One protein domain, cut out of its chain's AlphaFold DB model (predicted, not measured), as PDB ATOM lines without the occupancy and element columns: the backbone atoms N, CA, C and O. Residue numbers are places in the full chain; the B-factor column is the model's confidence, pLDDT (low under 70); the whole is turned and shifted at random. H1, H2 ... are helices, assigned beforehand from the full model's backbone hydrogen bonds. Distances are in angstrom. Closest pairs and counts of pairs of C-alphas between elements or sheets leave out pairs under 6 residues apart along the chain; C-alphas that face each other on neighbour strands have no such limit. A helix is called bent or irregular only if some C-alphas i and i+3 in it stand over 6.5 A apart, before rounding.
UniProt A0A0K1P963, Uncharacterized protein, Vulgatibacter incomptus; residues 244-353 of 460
ATOM      1  N   PHE A 244     164.891 153.455 149.935       96.69
ATOM      2  CA  PHE A 244     164.992 152.157 150.615       96.69
ATOM      3  C   PHE A 244     165.272 150.991 149.653       96.69
ATOM      4  O   PHE A 244     165.678 149.925 150.109       96.69
ATOM      5  N   LEU A 245     165.082 151.156 148.336       98.25
ATOM      6  CA  LEU A 245     165.404 150.120 147.348       98.25
ATOM      7  C   LEU A 245     166.913 149.803 147.306       98.25
ATOM      8  O   LEU A 245     167.314 148.717 146.881       98.25
ATOM      9  N   PHE A 246     167.755 150.708 147.812       98.44
ATOM     10  CA  PHE A 246     169.191 150.491 147.992       98.44
ATOM     11  C   PHE A 246     169.534 149.671 149.253       98.44
ATOM     12  O   PHE A 246     170.675 149.242 149.406       98.44
ATOM     13  N   ASN A 247     168.570 149.409 150.139       98.19
ATOM     14  CA  ASN A 247     168.762 148.614 151.350       98.19
ATOM     15  C   ASN A 247     168.376 147.147 151.100       98.19
ATOM     16  O   ASN A 247     167.194 146.833 150.964       98.19
ATOM     17  N   SER A 248     169.351 146.232 151.078       97.06
ATOM     18  CA  SER A 248     169.088 144.798 150.870       97.06
ATOM     19  C   SER A 248     168.322 144.133 152.024       97.06
ATOM     20  O   SER A 248     167.786 143.044 151.840       97.06
ATOM     21  N   GLN A 249     168.240 144.779 153.193       96.88
ATOM     22  CA  GLN A 249     167.454 144.305 154.339       96.88
ATOM     23  C   GLN A 249     165.974 144.716 154.282       96.88
ATOM     24  O   GLN A 249     165.192 144.298 155.138       96.88
ATOM     25  N   SER A 250     165.572 145.551 153.320       96.81
ATOM     26  CA  SER A 250     164.162 145.918 153.157       96.81
ATOM     27  C   SER A 250     163.333 144.709 152.708       96.81
ATOM     28  O   SER A 250     163.742 143.942 151.840       96.81
ATOM     29  N   THR A 251     162.139 144.552 153.285       95.75
ATOM     30  CA  THR A 251     161.198 143.466 152.958       95.75
ATOM     31  C   THR A 251     160.313 143.773 151.748       95.75
ATOM     32  O   THR A 251     159.463 142.961 151.384       95.75
ATOM     33  N   ASP A 252     160.483 144.938 151.117       96.50
ATOM     34  CA  ASP A 252     159.716 145.303 149.932       96.50
ATOM     35  C   ASP A 252     160.089 144.407 148.741       96.50
ATOM     36  O   ASP A 252     161.257 144.263 148.369       96.50
ATOM     37  N   TRP A 253     159.074 143.822 148.109       96.38
ATOM     38  CA  TRP A 253     159.226 142.863 147.011       96.38
ATOM     39  C   TRP A 253     159.967 143.429 145.789       96.38
ATOM     40  O   TRP A 253     160.473 142.664 144.967       96.38
ATOM     41  N   ARG A 254     160.041 144.758 145.653       96.50
ATOM     42  CA  ARG A 254     160.724 145.440 144.547       96.50
ATOM     43  C   ARG A 254     162.241 145.448 144.697       96.50
ATOM     44  O   ARG A 254     162.940 145.563 143.691       96.50
ATOM     45  N   VAL A 255     162.765 145.302 145.918       98.25
ATOM     46  CA  VAL A 255     164.199 145.447 146.229       98.25
ATOM     47  C   VAL A 255     165.078 144.508 145.391       98.25
ATOM     48  O   VAL A 255     165.992 145.011 144.732       98.25
ATOM     49  N   PRO A 256     164.813 143.184 145.300       97.50
ATOM     50  CA  PRO A 256     165.663 142.299 144.504       97.50
ATOM     51  C   PRO A 256     165.659 142.675 143.018       97.50
ATOM     52  O   PRO A 256     166.707 142.685 142.373       97.50
ATOM     53  N   GLY A 257     164.486 143.028 142.479       97.12
ATOM     54  CA  GLY A 257     164.325 143.432 141.085       97.12
ATOM     55  C   GLY A 257     165.072 144.724 140.761       97.12
ATOM     56  O   GLY A 257     165.781 144.779 139.758       97.12
ATOM     57  N   PHE A 258     164.956 145.743 141.615       98.25
ATOM     58  CA  PHE A 258     165.681 147.004 141.473       98.25
ATOM     59  C   PHE A 258     167.199 146.798 141.515       98.25
ATOM     60  O   PHE A 258     167.895 147.181 140.576       98.25
ATOM     61  N   GLN A 259     167.707 146.139 142.559       98.38
ATOM     62  CA  GLN A 259     169.146 145.951 142.755       98.38
ATOM     63  C   GLN A 259     169.784 145.108 141.647       98.38
ATOM     64  O   GLN A 259     170.917 145.373 141.246       98.38
ATOM     65  N   ASN A 260     169.065 144.110 141.123       97.69
ATOM     66  CA  ASN A 260     169.532 143.324 139.983       97.69
ATOM     67  C   ASN A 260     169.647 144.164 138.708       97.69
ATOM     68  O   ASN A 260     170.656 144.043 138.020       97.69
ATOM     69  N   ASN A 261     168.664 145.025 138.420       96.81
ATOM     70  CA  ASN A 261     168.734 145.906 137.250       96.81
ATOM     71  C   ASN A 261     169.870 146.930 137.404       96.81
ATOM     72  O   ASN A 261     170.669 147.072 136.490       96.81
ATOM     73  N   LEU A 262     170.025 147.560 138.578       97.62
ATOM     74  CA  LEU A 262     171.122 148.513 138.811       97.62
ATOM     75  C   LEU A 262     172.493 147.860 138.604       97.62
ATOM     76  O   LEU A 262     173.372 148.454 137.988       97.62
ATOM     77  N   VAL A 263     172.679 146.629 139.096       97.44
ATOM     78  CA  VAL A 263     173.931 145.883 138.891       97.44
ATOM     79  C   VAL A 263     174.147 145.528 137.416       97.44
ATOM     80  O   VAL A 263     175.287 145.548 136.956       97.44
ATOM     81  N   ALA A 264     173.082 145.234 136.666       96.50
ATOM     82  CA  ALA A 264     173.167 145.008 135.224       96.50
ATOM     83  C   ALA A 264     173.549 146.285 134.449       96.50
ATOM     84  O   ALA A 264     174.292 146.198 133.475       96.50
ATOM     85  N   ASP A 265     173.128 147.457 134.930       96.81
ATOM     86  CA  ASP A 265     173.403 148.764 134.315       96.81
ATOM     87  C   ASP A 265     174.758 149.373 134.715       96.81
ATOM     88  O   ASP A 265     175.103 150.478 134.287       96.81
ATOM     89  N   LEU A 266     175.577 148.670 135.506       96.44
ATOM     90  CA  LEU A 266     176.896 149.161 135.918       96.44
ATOM     91  C   LEU A 266     177.825 149.560 134.767       96.44
ATOM     92  O   LEU A 266     178.553 150.531 134.966       96.44
ATOM     93  N   PRO A 267     177.836 148.904 133.589       95.69
ATOM     94  CA  PRO A 267     178.619 149.391 132.455       95.69
ATOM     95  C   PRO A 267     178.241 150.823 132.052       95.69
ATOM     96  O   PRO A 267     179.125 151.652 131.855       95.69
ATOM     97  N   SER A 268     176.942 151.136 132.024       95.94
ATOM     98  CA  SER A 268     176.429 152.475 131.717       95.94
ATOM     99  C   SER A 268     176.714 153.460 132.857       95.94
ATOM    100  O   SER A 268     177.245 154.543 132.623       95.94
ATOM    101  N   LEU A 269     176.484 153.070 134.117       96.56
ATOM    102  CA  LEU A 269     176.834 153.905 135.278       96.56
ATOM    103  C   LEU A 269     178.343 154.133 135.423       96.56
ATOM    104  O   LEU A 269     178.754 155.106 136.054       96.56
ATOM    105  N   SER A 270     179.176 153.262 134.856       96.62
ATOM    106  CA  SER A 270     180.636 153.374 134.895       96.62
ATOM    107  C   SER A 270     181.214 154.164 133.720       96.62
ATOM    108  O   SER A 270     182.433 154.321 133.673       96.62
ATOM    109  N   ASN A 271     180.388 154.696 132.807       95.56
ATOM    110  CA  ASN A 271     180.873 155.543 131.714       95.56
ATOM    111  C   ASN A 271     181.679 156.731 132.297       95.56
ATOM    112  O   ASN A 271     181.199 157.399 133.221       95.56
ATOM    113  N   PRO A 272     182.927 156.971 131.855       94.06
ATOM    114  CA  PRO A 272     183.750 158.057 132.385       94.06
ATOM    115  C   PRO A 272     183.219 159.453 132.025       94.06
ATOM    116  O   PRO A 272     183.530 160.410 132.728       94.06
ATOM    117  N   ASN A 273     182.411 159.588 130.970       94.44
ATOM    118  CA  ASN A 273     181.797 160.855 130.603       94.44
ATOM    119  C   ASN A 273     180.596 161.151 131.517       94.44
ATOM    120  O   ASN A 273     179.586 160.445 131.508       94.44
ATOM    121  N   ILE A 274     180.691 162.245 132.280       94.88
ATOM    122  CA  ILE A 274     179.628 162.733 133.172       94.88
ATOM    123  C   ILE A 274     178.295 162.981 132.453       94.88
ATOM    124  O   ILE A 274     177.238 162.910 133.074       94.88
ATOM    125  N   ASN A 275     178.339 163.265 131.150       95.00
ATOM    126  CA  ASN A 275     177.154 163.525 130.341       95.00
ATOM    127  C   ASN A 275     176.487 162.250 129.806       95.00
ATOM    128  O   ASN A 275     175.385 162.335 129.269       95.00
ATOM    129  N   GLU A 276     177.143 161.093 129.926       93.94
ATOM    130  CA  GLU A 276     176.700 159.846 129.294       93.94
ATOM    131  C   GLU A 276     176.445 158.704 130.278       93.94
ATOM    132  O   GLU A 276     175.818 157.718 129.892       93.94
ATOM    133  N   PHE A 277     176.902 158.786 131.534       95.44
ATOM    134  CA  PHE A 277     176.535 157.740 132.484       95.44
ATOM    135  C   PHE A 277     175.027 157.770 132.769       95.44
ATOM    136  O   PHE A 277     174.416 158.821 132.960       95.44
ATOM    137  N   GLY A 278     174.425 156.586 132.826       95.19
ATOM    138  CA  GLY A 278     172.978 156.415 132.925       95.19
ATOM    139  C   GLY A 278     172.599 155.059 133.507       95.19
ATOM    140  O   GLY A 278     173.445 154.171 133.608       95.19
ATOM    141  N   TYR A 279     171.331 154.882 133.863       95.12
ATOM    142  CA  TYR A 279     170.742 153.580 134.191       95.12
ATOM    143  C   TYR A 279     169.231 153.616 133.985       95.12
ATOM    144  O   TYR A 279     168.623 154.692 133.984       95.12
ATOM    145  N   GLU A 280     168.621 152.448 133.816       92.00
ATOM    146  CA  GLU A 280     167.183 152.336 133.644       92.00
ATOM    147  C   GLU A 280     166.489 152.130 134.994       92.00
ATOM    148  O   GLU A 280     166.728 151.166 135.728       92.00
ATOM    149  N   VAL A 281     165.528 153.003 135.298       91.94
ATOM    150  CA  VAL A 281     164.636 152.824 136.445       91.94
ATOM    151  C   VAL A 281     163.245 152.485 135.950       91.94
ATOM    152  O   VAL A 281     162.467 153.355 135.548       91.94
ATOM    153  N   LYS A 282     162.925 151.191 136.021       90.38
ATOM    154  CA  LYS A 282     161.581 150.689 135.723       90.38
ATOM    155  C   LYS A 282     160.543 151.427 136.558       90.38
ATOM    156  O   LYS A 282     160.740 151.657 137.747       90.38
ATOM    157  N   ASP A 283     159.400 151.697 135.940       87.56
ATOM    158  CA  ASP A 283     158.361 152.557 136.504       87.56
ATOM    159  C   ASP A 283     157.897 152.166 137.912       87.56
ATOM    160  O   ASP A 283     157.738 153.009 138.783       87.56
ATOM    161  N   VAL A 284     157.784 150.863 138.170       89.88
ATOM    162  CA  VAL A 284     157.448 150.268 139.477       89.88
ATOM    163  C   VAL A 284     158.380 150.694 140.627       89.88
ATOM    164  O   VAL A 284     158.004 150.597 141.796       89.88
ATOM    165  N   HIS A 285     159.590 151.154 140.310       95.19
ATOM    166  CA  HIS A 285     160.576 151.611 141.284       95.19
ATOM    167  C   HIS A 285     160.549 153.126 141.505       95.19
ATOM    168  O   HIS A 285     161.051 153.566 142.534       95.19
ATOM    169  N   ASN A 286     159.972 153.910 140.586       94.19
ATOM    170  CA  ASN A 286     159.979 155.371 140.659       94.19
ATOM    171  C   ASN A 286     158.974 155.904 141.691       94.19
ATOM    172  O   ASN A 286     157.813 155.490 141.719       94.19
ATOM    173  N   SER A 287     159.392 156.875 142.496       94.06
ATOM    174  CA  SER A 287     158.492 157.621 143.380       94.06
ATOM    175  C   SER A 287     157.614 158.606 142.593       94.06
ATOM    176  O   SER A 287     157.936 158.998 141.473       94.06
ATOM    177  N   GLY A 288     156.480 159.011 143.172       92.44
ATOM    178  CA  GLY A 288     155.619 160.075 142.628       92.44
ATOM    179  C   GLY A 288     156.111 161.492 142.914       92.44
ATOM    180  O   GLY A 288     155.502 162.457 142.462       92.44
ATOM    181  N   GLN A 289     157.152 161.611 143.731       94.69
ATOM    182  CA  GLN A 289     157.727 162.879 144.142       94.69
ATOM    183  C   GLN A 289     159.216 162.722 144.414       94.69
ATOM    184  O   GLN A 289     159.692 161.633 144.741       94.69
ATOM    185  N   SER A 290     159.925 163.838 144.405       95.44
ATOM    186  CA  SER A 290     161.338 163.898 144.733       95.44
ATOM    187  C   SER A 290     161.570 164.956 145.805       95.44
ATOM    188  O   SER A 290     161.305 166.141 145.599       95.44
ATOM    189  N   VAL A 291     162.086 164.515 146.956       93.31
ATOM    190  CA  VAL A 291     162.302 165.337 148.158       93.31
ATOM    191  C   VAL A 291     163.714 165.117 148.738       93.31
ATOM    192  O   VAL A 291     164.073 163.972 149.017       93.31
ATOM    193  N   PRO A 292     164.525 166.179 148.907       91.81
ATOM    194  CA  PRO A 292     165.885 166.130 149.446       91.81
ATOM    195  C   PRO A 292     165.975 166.514 150.932       91.81
ATOM    196  O   PRO A 292     167.011 166.294 151.548       91.81
ATOM    197  N   GLN A 293     164.936 167.122 151.521       89.81
ATOM    198  CA  GLN A 293     164.964 167.570 152.926       89.81
ATOM    199  C   GLN A 293     164.840 166.404 153.905       89.81
ATOM    200  O   GLN A 293     165.270 166.499 155.054       89.81
ATOM    201  N   THR A 294     164.233 165.307 153.460       88.69
ATOM    202  CA  THR A 294     164.178 164.055 154.206       88.69
ATOM    203  C   THR A 294     165.205 163.084 153.640       88.69
ATOM    204  O   THR A 294     165.751 163.268 152.555       88.69
ATOM    205  N   ARG A 295     165.435 161.988 154.360       93.06
ATOM    206  CA  ARG A 295     166.283 160.901 153.867       93.06
ATOM    207  C   ARG A 295     165.571 160.001 152.858       93.06
ATOM    208  O   ARG A 295     166.162 159.011 152.459       93.06
ATOM    209  N   GLN A 296     164.328 160.301 152.460       93.44
ATOM    210  CA  GLN A 296     163.530 159.450 151.569       93.44
ATOM    211  C   GLN A 296     164.316 159.094 150.297       93.44
ATOM    212  O   GLN A 296     164.533 157.919 150.030       93.44
ATOM    213  N   HIS A 297     164.879 160.093 149.612       95.50
ATOM    214  CA  HIS A 297     165.619 159.900 148.360       95.50
ATOM    215  C   HIS A 297     167.147 160.043 148.495       95.50
ATOM    216  O   HIS A 297     167.817 160.284 147.493       95.50
ATOM    217  N   ASP A 298     167.708 159.902 149.705       96.88
ATOM    218  CA  ASP A 298     169.166 159.844 149.917       96.88
ATOM    219  C   ASP A 298     169.652 158.394 149.778       96.88
ATOM    220  O   ASP A 298     169.609 157.595 150.717       96.88
ATOM    221  N   TYR A 299     170.123 158.035 148.587       98.00
ATOM    222  CA  TYR A 299     170.512 156.661 148.259       98.00
ATOM    223  C   TYR A 299     171.705 156.186 149.079       98.00
ATOM    224  O   TYR A 299     171.822 155.001 149.379       98.00
ATOM    225  N   ASN A 300     172.578 157.102 149.495       97.00
ATOM    226  CA  ASN A 300     173.716 156.745 150.328       97.00
ATOM    227  C   ASN A 300     173.329 156.443 151.758       97.00
ATOM    228  O   ASN A 300     173.923 155.544 152.358       97.00
ATOM    229  N   PHE A 301     172.351 157.174 152.282       97.44
ATOM    230  CA  PHE A 301     171.790 156.886 153.588       97.44
ATOM    231  C   PHE A 301     171.176 155.479 153.642       97.44
ATOM    232  O   PHE A 301     171.358 154.776 154.635       97.44
ATOM    233  N   HIS A 302     170.486 155.055 152.579       98.12
ATOM    234  CA  HIS A 302     169.808 153.753 152.540       98.12
ATOM    235  C   HIS A 302     170.689 152.585 152.105       98.12
ATOM    236  O   HIS A 302     170.428 151.456 152.514       98.12
ATOM    237  N   ALA A 303     171.706 152.819 151.272       98.25
ATOM    238  CA  ALA A 303     172.553 151.748 150.761       98.25
ATOM    239  C   ALA A 303     173.312 151.037 151.887       98.25
ATOM    240  O   ALA A 303     174.216 151.611 152.507       98.25
ATOM    241  N   ASP A 304     172.979 149.768 152.110       98.25
ATOM    242  CA  ASP A 304     173.583 148.949 153.154       98.25
ATOM    243  C   ASP A 304     174.921 148.327 152.721       98.25
ATOM    244  O   ASP A 304     175.331 148.363 151.556       98.25
ATOM    245  N   THR A 305     175.645 147.753 153.684       98.38
ATOM    246  CA  THR A 305     176.960 147.144 153.443       98.38
ATOM    247  C   THR A 305     176.893 146.010 152.420       98.38
ATOM    248  O   THR A 305     177.788 145.881 151.587       98.38
ATOM    249  N   ALA A 306     175.837 145.196 152.456       98.12
ATOM    250  CA  ALA A 306     175.689 144.062 151.553       98.12
ATOM    251  C   ALA A 306     175.546 144.524 150.096       98.12
ATOM    252  O   ALA A 306     176.274 144.038 149.223       98.12
ATOM    253  N   PHE A 307     174.685 145.511 149.828       98.44
ATOM    254  CA  PHE A 307     174.517 146.034 148.478       98.44
ATOM    255  C   PHE A 307     175.752 146.809 148.003       98.44
ATOM    256  O   PHE A 307     176.201 146.619 146.870       98.44
ATOM    257  N   ARG A 308     176.389 147.594 148.883       98.56
ATOM    258  CA  ARG A 308     177.668 148.263 148.581       98.56
ATOM    259  C   ARG A 308     178.760 147.265 148.189       98.56
ATOM    260  O   ARG A 308     179.443 147.488 147.193       98.56
ATOM    261  N   ASN A 309     178.895 146.149 148.902       98.38
ATOM    262  CA  ASN A 309     179.874 145.106 148.572       98.38
ATOM    263  C   ASN A 309     179.579 144.442 147.224       98.38
ATOM    264  O   ASN A 309     180.503 144.166 146.453       98.38
ATOM    265  N   ARG A 310     178.296 144.223 146.911       97.94
ATOM    266  CA  ARG A 310     177.870 143.683 145.616       97.94
ATOM    267  C   ARG A 310     178.268 144.609 144.466       97.94
ATOM    268  O   ARG A 310     178.849 144.138 143.492       97.94
ATOM    269  N   ILE A 311     178.021 145.914 144.601       98.38
ATOM    270  CA  ILE A 311     178.448 146.913 143.611       98.38
ATOM    271  C   ILE A 311     179.978 146.944 143.516       98.38
ATOM    272  O   ILE A 311     180.514 146.831 142.419       98.38
ATOM    273  N   ALA A 312     180.686 147.043 144.647       97.62
ATOM    274  CA  ALA A 312     182.149 147.132 144.685       97.62
ATOM    275  C   ALA A 312     182.828 145.939 143.996       97.62
ATOM    276  O   ALA A 312     183.795 146.117 143.260       97.62
ATOM    277  N   THR A 313     182.289 144.734 144.189       96.69
ATOM    278  CA  THR A 313     182.771 143.524 143.511       96.69
ATOM    279  C   THR A 313     182.632 143.660 141.995       96.69
ATOM    280  O   THR A 313     183.590 143.411 141.261       96.69
ATOM    281  N   ALA A 314     181.463 144.108 141.530       95.31
ATOM    282  CA  ALA A 314     181.155 144.246 140.110       95.31
ATOM    283  C   ALA A 314     181.954 145.360 139.405       95.31
ATOM    284  O   ALA A 314     182.205 145.249 138.209       95.31
ATOM    285  N   VAL A 315     182.399 146.396 140.127       95.75
ATOM    286  CA  VAL A 315     183.187 147.513 139.561       95.75
ATOM    287  C   VAL A 315     184.675 147.478 139.925       95.75
ATOM    288  O   VAL A 315     185.400 148.432 139.666       95.75
ATOM    289  N   SER A 316     185.166 146.376 140.496       91.62
ATOM    290  CA  SER A 316     186.545 146.252 141.000       91.62
ATOM    291  C   SER A 316     187.644 146.584 139.976       91.62
ATOM    292  O   SER A 316     188.715 147.049 140.363       91.62
ATOM    293  N   ALA A 317     187.379 146.402 138.679       88.81
ATOM    294  CA  ALA A 317     188.321 146.696 137.598       88.81
ATOM    295  C   ALA A 317     188.211 148.121 137.014       88.81
ATOM    296  O   ALA A 317     189.055 148.498 136.206       88.81
ATOM    297  N   SER A 318     187.198 148.918 137.382       87.75
ATOM    298  CA  SER A 318     186.950 150.236 136.765       87.75
ATOM    299  C   SER A 318     187.638 151.405 137.475       87.75
ATOM    300  O   SER A 318     187.575 152.536 137.001       87.75
ATOM    301  N   GLY A 319     188.258 151.169 138.637       90.31
ATOM    302  CA  GLY A 319     188.767 152.238 139.506       90.31
ATOM    303  C   GLY A 319     187.667 153.020 140.239       90.31
ATOM    304  O   GLY A 319     187.970 153.944 140.997       90.31
ATOM    305  N   LEU A 320     186.392 152.650 140.061       97.12
ATOM    306  CA  LEU A 320     185.265 153.219 140.794       97.12
ATOM    307  C   LEU A 320     185.013 152.461 142.099       97.12
ATOM    308  O   LEU A 320     185.294 151.273 142.236       97.12
ATOM    309  N   THR A 321     184.435 153.161 143.070       97.69
ATOM    310  CA  THR A 321     183.945 152.563 144.315       97.69
ATOM    311  C   THR A 321     182.427 152.411 144.252       97.69
ATOM    312  O   THR A 321     181.756 153.092 143.473       97.69
ATOM    313  N   ALA A 322     181.846 151.592 145.133       98.19
ATOM    314  CA  ALA A 322     180.389 151.545 145.284       98.19
ATOM    315  C   ALA A 322     179.791 152.925 145.611       98.19
ATOM    316  O   ALA A 322     178.709 153.261 145.141       98.19
ATOM    317  N   GLN A 323     180.525 153.747 146.364       98.38
ATOM    318  CA  GLN A 323     180.139 155.118 146.680       98.38
ATOM    319  C   GLN A 323     180.048 155.999 145.424       98.38
ATOM    320  O   GLN A 323     179.103 156.773 145.304       98.38
ATOM    321  N   HIS A 324     180.987 155.865 144.479       98.44
ATOM    322  CA  HIS A 324     180.942 156.590 143.203       98.44
ATOM    323  C   HIS A 324     179.711 156.195 142.389       98.44
ATOM    324  O   HIS A 324     178.981 157.065 141.927       98.44
ATOM    325  N   ILE A 325     179.424 154.896 142.283       98.50
ATOM    326  CA  ILE A 325     178.250 154.399 141.558       98.50
ATOM    327  C   ILE A 325     176.945 154.905 142.179       98.50
ATOM    328  O   ILE A 325     176.080 155.396 141.460       98.50
ATOM    329  N   ILE A 326     176.807 154.840 143.507       98.56
ATOM    330  CA  ILE A 326     175.604 155.341 144.187       98.56
ATOM    331  C   ILE A 326     175.476 156.860 144.004       98.56
ATOM    332  O   ILE A 326     174.374 157.346 143.770       98.56
ATOM    333  N   ASN A 327     176.581 157.614 144.032       98.56
ATOM    334  CA  ASN A 327     176.566 159.055 143.752       98.56
ATOM    335  C   ASN A 327     176.149 159.371 142.310       98.56
ATOM    336  O   ASN A 327     175.402 160.323 142.097       98.56
ATOM    337  N   ARG A 328     176.588 158.576 141.329       98.38
ATOM    338  CA  ARG A 328     176.159 158.706 139.928       98.38
ATOM    339  C   ARG A 328     174.671 158.392 139.770       98.38
ATOM    340  O   ARG A 328     173.949 159.188 139.184       98.38
ATOM    341  N   ALA A 329     174.187 157.304 140.373       98.38
ATOM    342  CA  ALA A 329     172.761 156.971 140.384       98.38
ATOM    343  C   ALA A 329     171.915 158.062 141.070       98.38
ATOM    344  O   ALA A 329     170.857 158.427 140.560       98.38
ATOM    345  N   GLN A 330     172.403 158.622 142.185       98.31
ATOM    346  CA  GLN A 330     171.785 159.760 142.867       98.31
ATOM    347  C   GLN A 330     171.730 160.977 141.946       98.31
ATOM    348  O   GLN A 330     170.672 161.566 141.805       98.31
ATOM    349  N   ALA A 331     172.834 161.338 141.290       97.50
ATOM    350  CA  ALA A 331     172.921 162.516 140.427       97.50
ATOM    351  C   ALA A 331     171.923 162.520 139.256       97.50
ATOM    352  O   ALA A 331     171.542 163.591 138.792       97.50
ATOM    353  N   LEU A 332     171.481 161.342 138.814       96.62
ATOM    354  CA  LEU A 332     170.473 161.184 137.764       96.62
ATOM    355  C   LEU A 332     169.032 161.318 138.274       96.62
ATOM    356  O   LEU A 332     168.120 161.495 137.466       96.62
ATOM    357  N   SER A 333     168.816 161.248 139.590       96.12
ATOM    358  CA  SER A 333     167.511 161.507 140.189       96.12
ATOM    359  C   SER A 333     167.241 163.000 140.315       96.12
ATOM    360  O   SER A 333     168.149 163.836 140.295       96.12
ATOM    361  N   CYS A 334     165.969 163.353 140.466       94.31
ATOM    362  CA  CYS A 334     165.549 164.746 140.547       94.31
ATOM    363  C   CYS A 334     166.187 165.454 141.754       94.31
ATOM    364  O   CYS A 334     166.832 166.489 141.589       94.31
ATOM    365  N   ALA A 335     166.098 164.871 142.953       93.75
ATOM    366  CA  ALA A 335     166.708 165.419 144.164       93.75
ATOM    367  C   ALA A 335     168.240 165.426 144.093       93.75
ATOM    368  O   ALA A 335     168.865 166.333 144.642       93.75
ATOM    369  N   GLY A 336     168.861 164.446 143.430       95.69
ATOM    370  CA  GLY A 336     170.314 164.417 143.303       95.69
ATOM    371  C   GLY A 336     170.861 165.466 142.357       95.69
ATOM    372  O   GLY A 336     171.755 166.209 142.759       95.69
ATOM    373  N   CYS A 337     170.291 165.587 141.157       93.94
ATOM    374  CA  CYS A 337     170.673 166.613 140.188       93.94
ATOM    375  C   CYS A 337     170.550 168.023 140.791       93.94
ATOM    376  O   CYS A 337     171.451 168.847 140.634       93.94
ATOM    377  N   HIS A 338     169.471 168.263 141.544       92.94
ATOM    378  CA  HIS A 338     169.146 169.577 142.088       92.94
ATOM    379  C   HIS A 338     169.831 169.909 143.426       92.94
ATOM    380  O   HIS A 338     170.100 171.089 143.661       92.94
ATOM    381  N   GLU A 339     170.119 168.930 144.295       93.44
ATOM    382  CA  GLU A 339     170.684 169.199 145.629       93.44
ATOM    383  C   GLU A 339     171.611 168.103 146.177       93.44
ATOM    384  O   GLU A 339     172.755 168.388 146.535       93.44
ATOM    385  N   LEU A 340     171.153 166.847 146.265       95.75
ATOM    386  CA  LEU A 340     171.842 165.808 147.051       95.75
ATOM    387  C   LEU A 340     173.216 165.419 146.486       95.75
ATOM    388  O   LEU A 340     174.073 164.934 147.234       95.75
ATOM    389  N   SER A 341     173.452 165.663 145.194       97.12
ATOM    390  CA  SER A 341     174.731 165.374 144.547       97.12
ATOM    391  C   SER A 341     175.677 166.572 144.487       97.12
ATOM    392  O   SER A 341     176.825 166.385 144.100       97.12
ATOM    393  N   ASN A 342     175.280 167.777 144.911       96.12
ATOM    394  CA  ASN A 342     176.125 168.976 144.828       96.12
ATOM    395  C   ASN A 342     177.512 168.759 145.478       96.12
ATOM    396  O   ASN A 342     177.639 168.637 146.697       96.12
ATOM    397  N   GLY A 343     178.570 168.728 144.657       96.38
ATOM    398  CA  GLY A 343     179.954 168.520 145.100       96.38
ATOM    399  C   GLY A 343     180.287 167.102 145.589       96.38
ATOM    400  O   GLY A 343     181.313 166.917 146.243       96.38
ATOM    401  N   LYS A 344     179.448 166.097 145.315       97.50
ATOM    402  CA  LYS A 344     179.739 164.691 145.646       97.50
ATOM    403  C   LYS A 344     180.712 164.088 144.635       97.50
ATOM    404  O   LYS A 344     180.581 164.322 143.439       97.50
ATOM    405  N   ALA A 345     181.661 163.280 145.107       97.81
ATOM    406  CA  ALA A 345     182.613 162.576 144.246       97.81
ATOM    407  C   ALA A 345     181.894 161.559 143.345       97.81
ATOM    408  O   ALA A 345     181.194 160.674 143.844       97.81
ATOM    409  N   ILE A 346     182.067 161.687 142.033       96.88
ATOM    410  CA  ILE A 346     181.510 160.761 141.030       96.88
ATOM    411  C   ILE A 346     182.583 159.836 140.455       96.88
ATOM    412  O   ILE A 346     182.255 158.820 139.852       96.88
ATOM    413  N   ASP A 347     183.852 160.146 140.687       96.19
ATOM    414  CA  ASP A 347     184.997 159.256 140.558       96.19
ATOM    415  C   ASP A 347     186.136 159.785 141.457       96.19
ATOM    416  O   ASP A 347     185.879 160.527 142.409       96.19
ATOM    417  N   ARG A 348     187.379 159.362 141.204       94.06
ATOM    418  CA  ARG A 348     188.554 159.768 141.984       94.06
ATOM    419  C   ARG A 348     188.895 161.255 141.838       94.06
ATOM    420  O   ARG A 348     189.364 161.850 142.805       94.06
ATOM    421  N   ASP A 349     188.685 161.818 140.654       94.44
ATOM    422  CA  ASP A 349     189.236 163.111 140.247       94.44
ATOM    423  C   ASP A 349     188.138 164.161 140.001       94.44
ATOM    424  O   ASP A 349     188.417 165.359 139.961       94.44
ATOM    425  N   HIS A 350     186.874 163.737 139.913       95.25
ATOM    426  CA  HIS A 350     185.737 164.593 139.598       95.25
ATOM    427  C   HIS A 350     184.645 164.565 140.671       95.25
ATOM    428  O   HIS A 350     184.340 163.553 141.315       95.25
ATOM    429  N   THR A 351     183.978 165.711 140.804       97.25
ATOM    430  CA  THR A 351     182.769 165.868 141.616       97.25
ATOM    431  C   THR A 351     181.607 166.306 140.742       97.25
ATOM    432  O   THR A 351     181.803 166.962 139.721       97.25
ATOM    433  N   TRP A 352     180.392 165.948 141.145       97.31
ATOM    434  CA  TRP A 352     179.190 166.422 140.478       97.31
ATOM    435  C   TRP A 352     179.075 167.950 140.620       97.31
ATOM    436  O   TRP A 352     179.199 168.472 141.740       97.31
ATOM    437  N   PRO A 353     178.861 168.677 139.508       96.62
ATOM    438  CA  PRO A 353     178.843 170.131 139.510       96.62
ATOM    439  C   PRO A 353     177.633 170.674 140.276       96.62
ATOM    440  O   PRO A 353     176.622 169.997 140.455       96.62
TER     441      PRO A 353
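What this domain is: This is residues 244 to 353 of the 460 residues of an uncharacterized protein of Vulgatibacter incomptus (UniProt A0A0K1P963). A short helix, H5, sits in the middle of a rounded body, with H4 crosswise at its first end, H6 turned back at a corner at its last end, and the small helices H2 and H3 packed on opposite sides of it. H1, the longest helix, lies away from H5, and the unnamed residues 270 to 298 sweep round the outside from H2 to H3. The printed part has 110 residues with six named helices, H1 to H6 in chain order, and no named strand; the class is all helix, though under half of the residues, 46, are in named elements. It is compact, with a radius of gyration of the C-alphas of 12.9 A and spans of 35 by 29 by 23 A.

Where its parts are: Start at Phe 244 and go on to C-alpha 254 at (160.724, 145.440, 144.547), where H1 begins; it runs over residues 254 to 264, 15.6 A long. H2 follows at residues 266 to 269. After a long stretch you reach H3, residues 299 to 302, with C-alpha 299 at (170.512, 156.661, 148.259). H4 spans residues 305 to 314, 14.3 A, and H5 residues 322 to 331, 14.1 A. H6, residues 334 to 340, is 9.1 A long and ends at C-alpha 340 at (171.842, 165.808, 147.051); it is irregular, with C-alphas 337 and 340 7.0 A apart.

How they stand to each other: Look first at H5, the hub, which touches four other helices. It touches H4, about perpendicular at 84 degrees; their closest C-alphas, of Ala 312 and Ala 322, are 4.8 A apart. H5 touches H3, closest at the C-alphas of Tyr 299 and Gln 330, 6.3 A, and H2, closest at those of Leu 269 and Ile 325, 6.5 A. H5 and H6 touch only at the corner, closest at the C-alphas of Ala 331 and Cys 337, 4.7 A, at a steep tilt of 58 degrees, opposite ways. Farther out, H1 and H4 only just touch, with 3 pairs of C-alphas within 8 A, the closest those of Val 263 and Ile 311 at 6.6 A; they run the same way at a shallow tilt of 26 degrees. H1 and H5 are apart. In H1, H4 and H5 each O i to N i+4 pair is within hydrogen-bond range, in H6 2 of 3 are, and H2 and H3 are too short for such a pair.

The domain as a whole: The two C-alphas farthest apart, those of Trp 253 and Asp 349, are 36.8 A from each other. The printed part has no cut. The link from H2 to H3, 29 residues, is long. The mean pLDDT of the printed part is 95.8, and no printed residue is under 70.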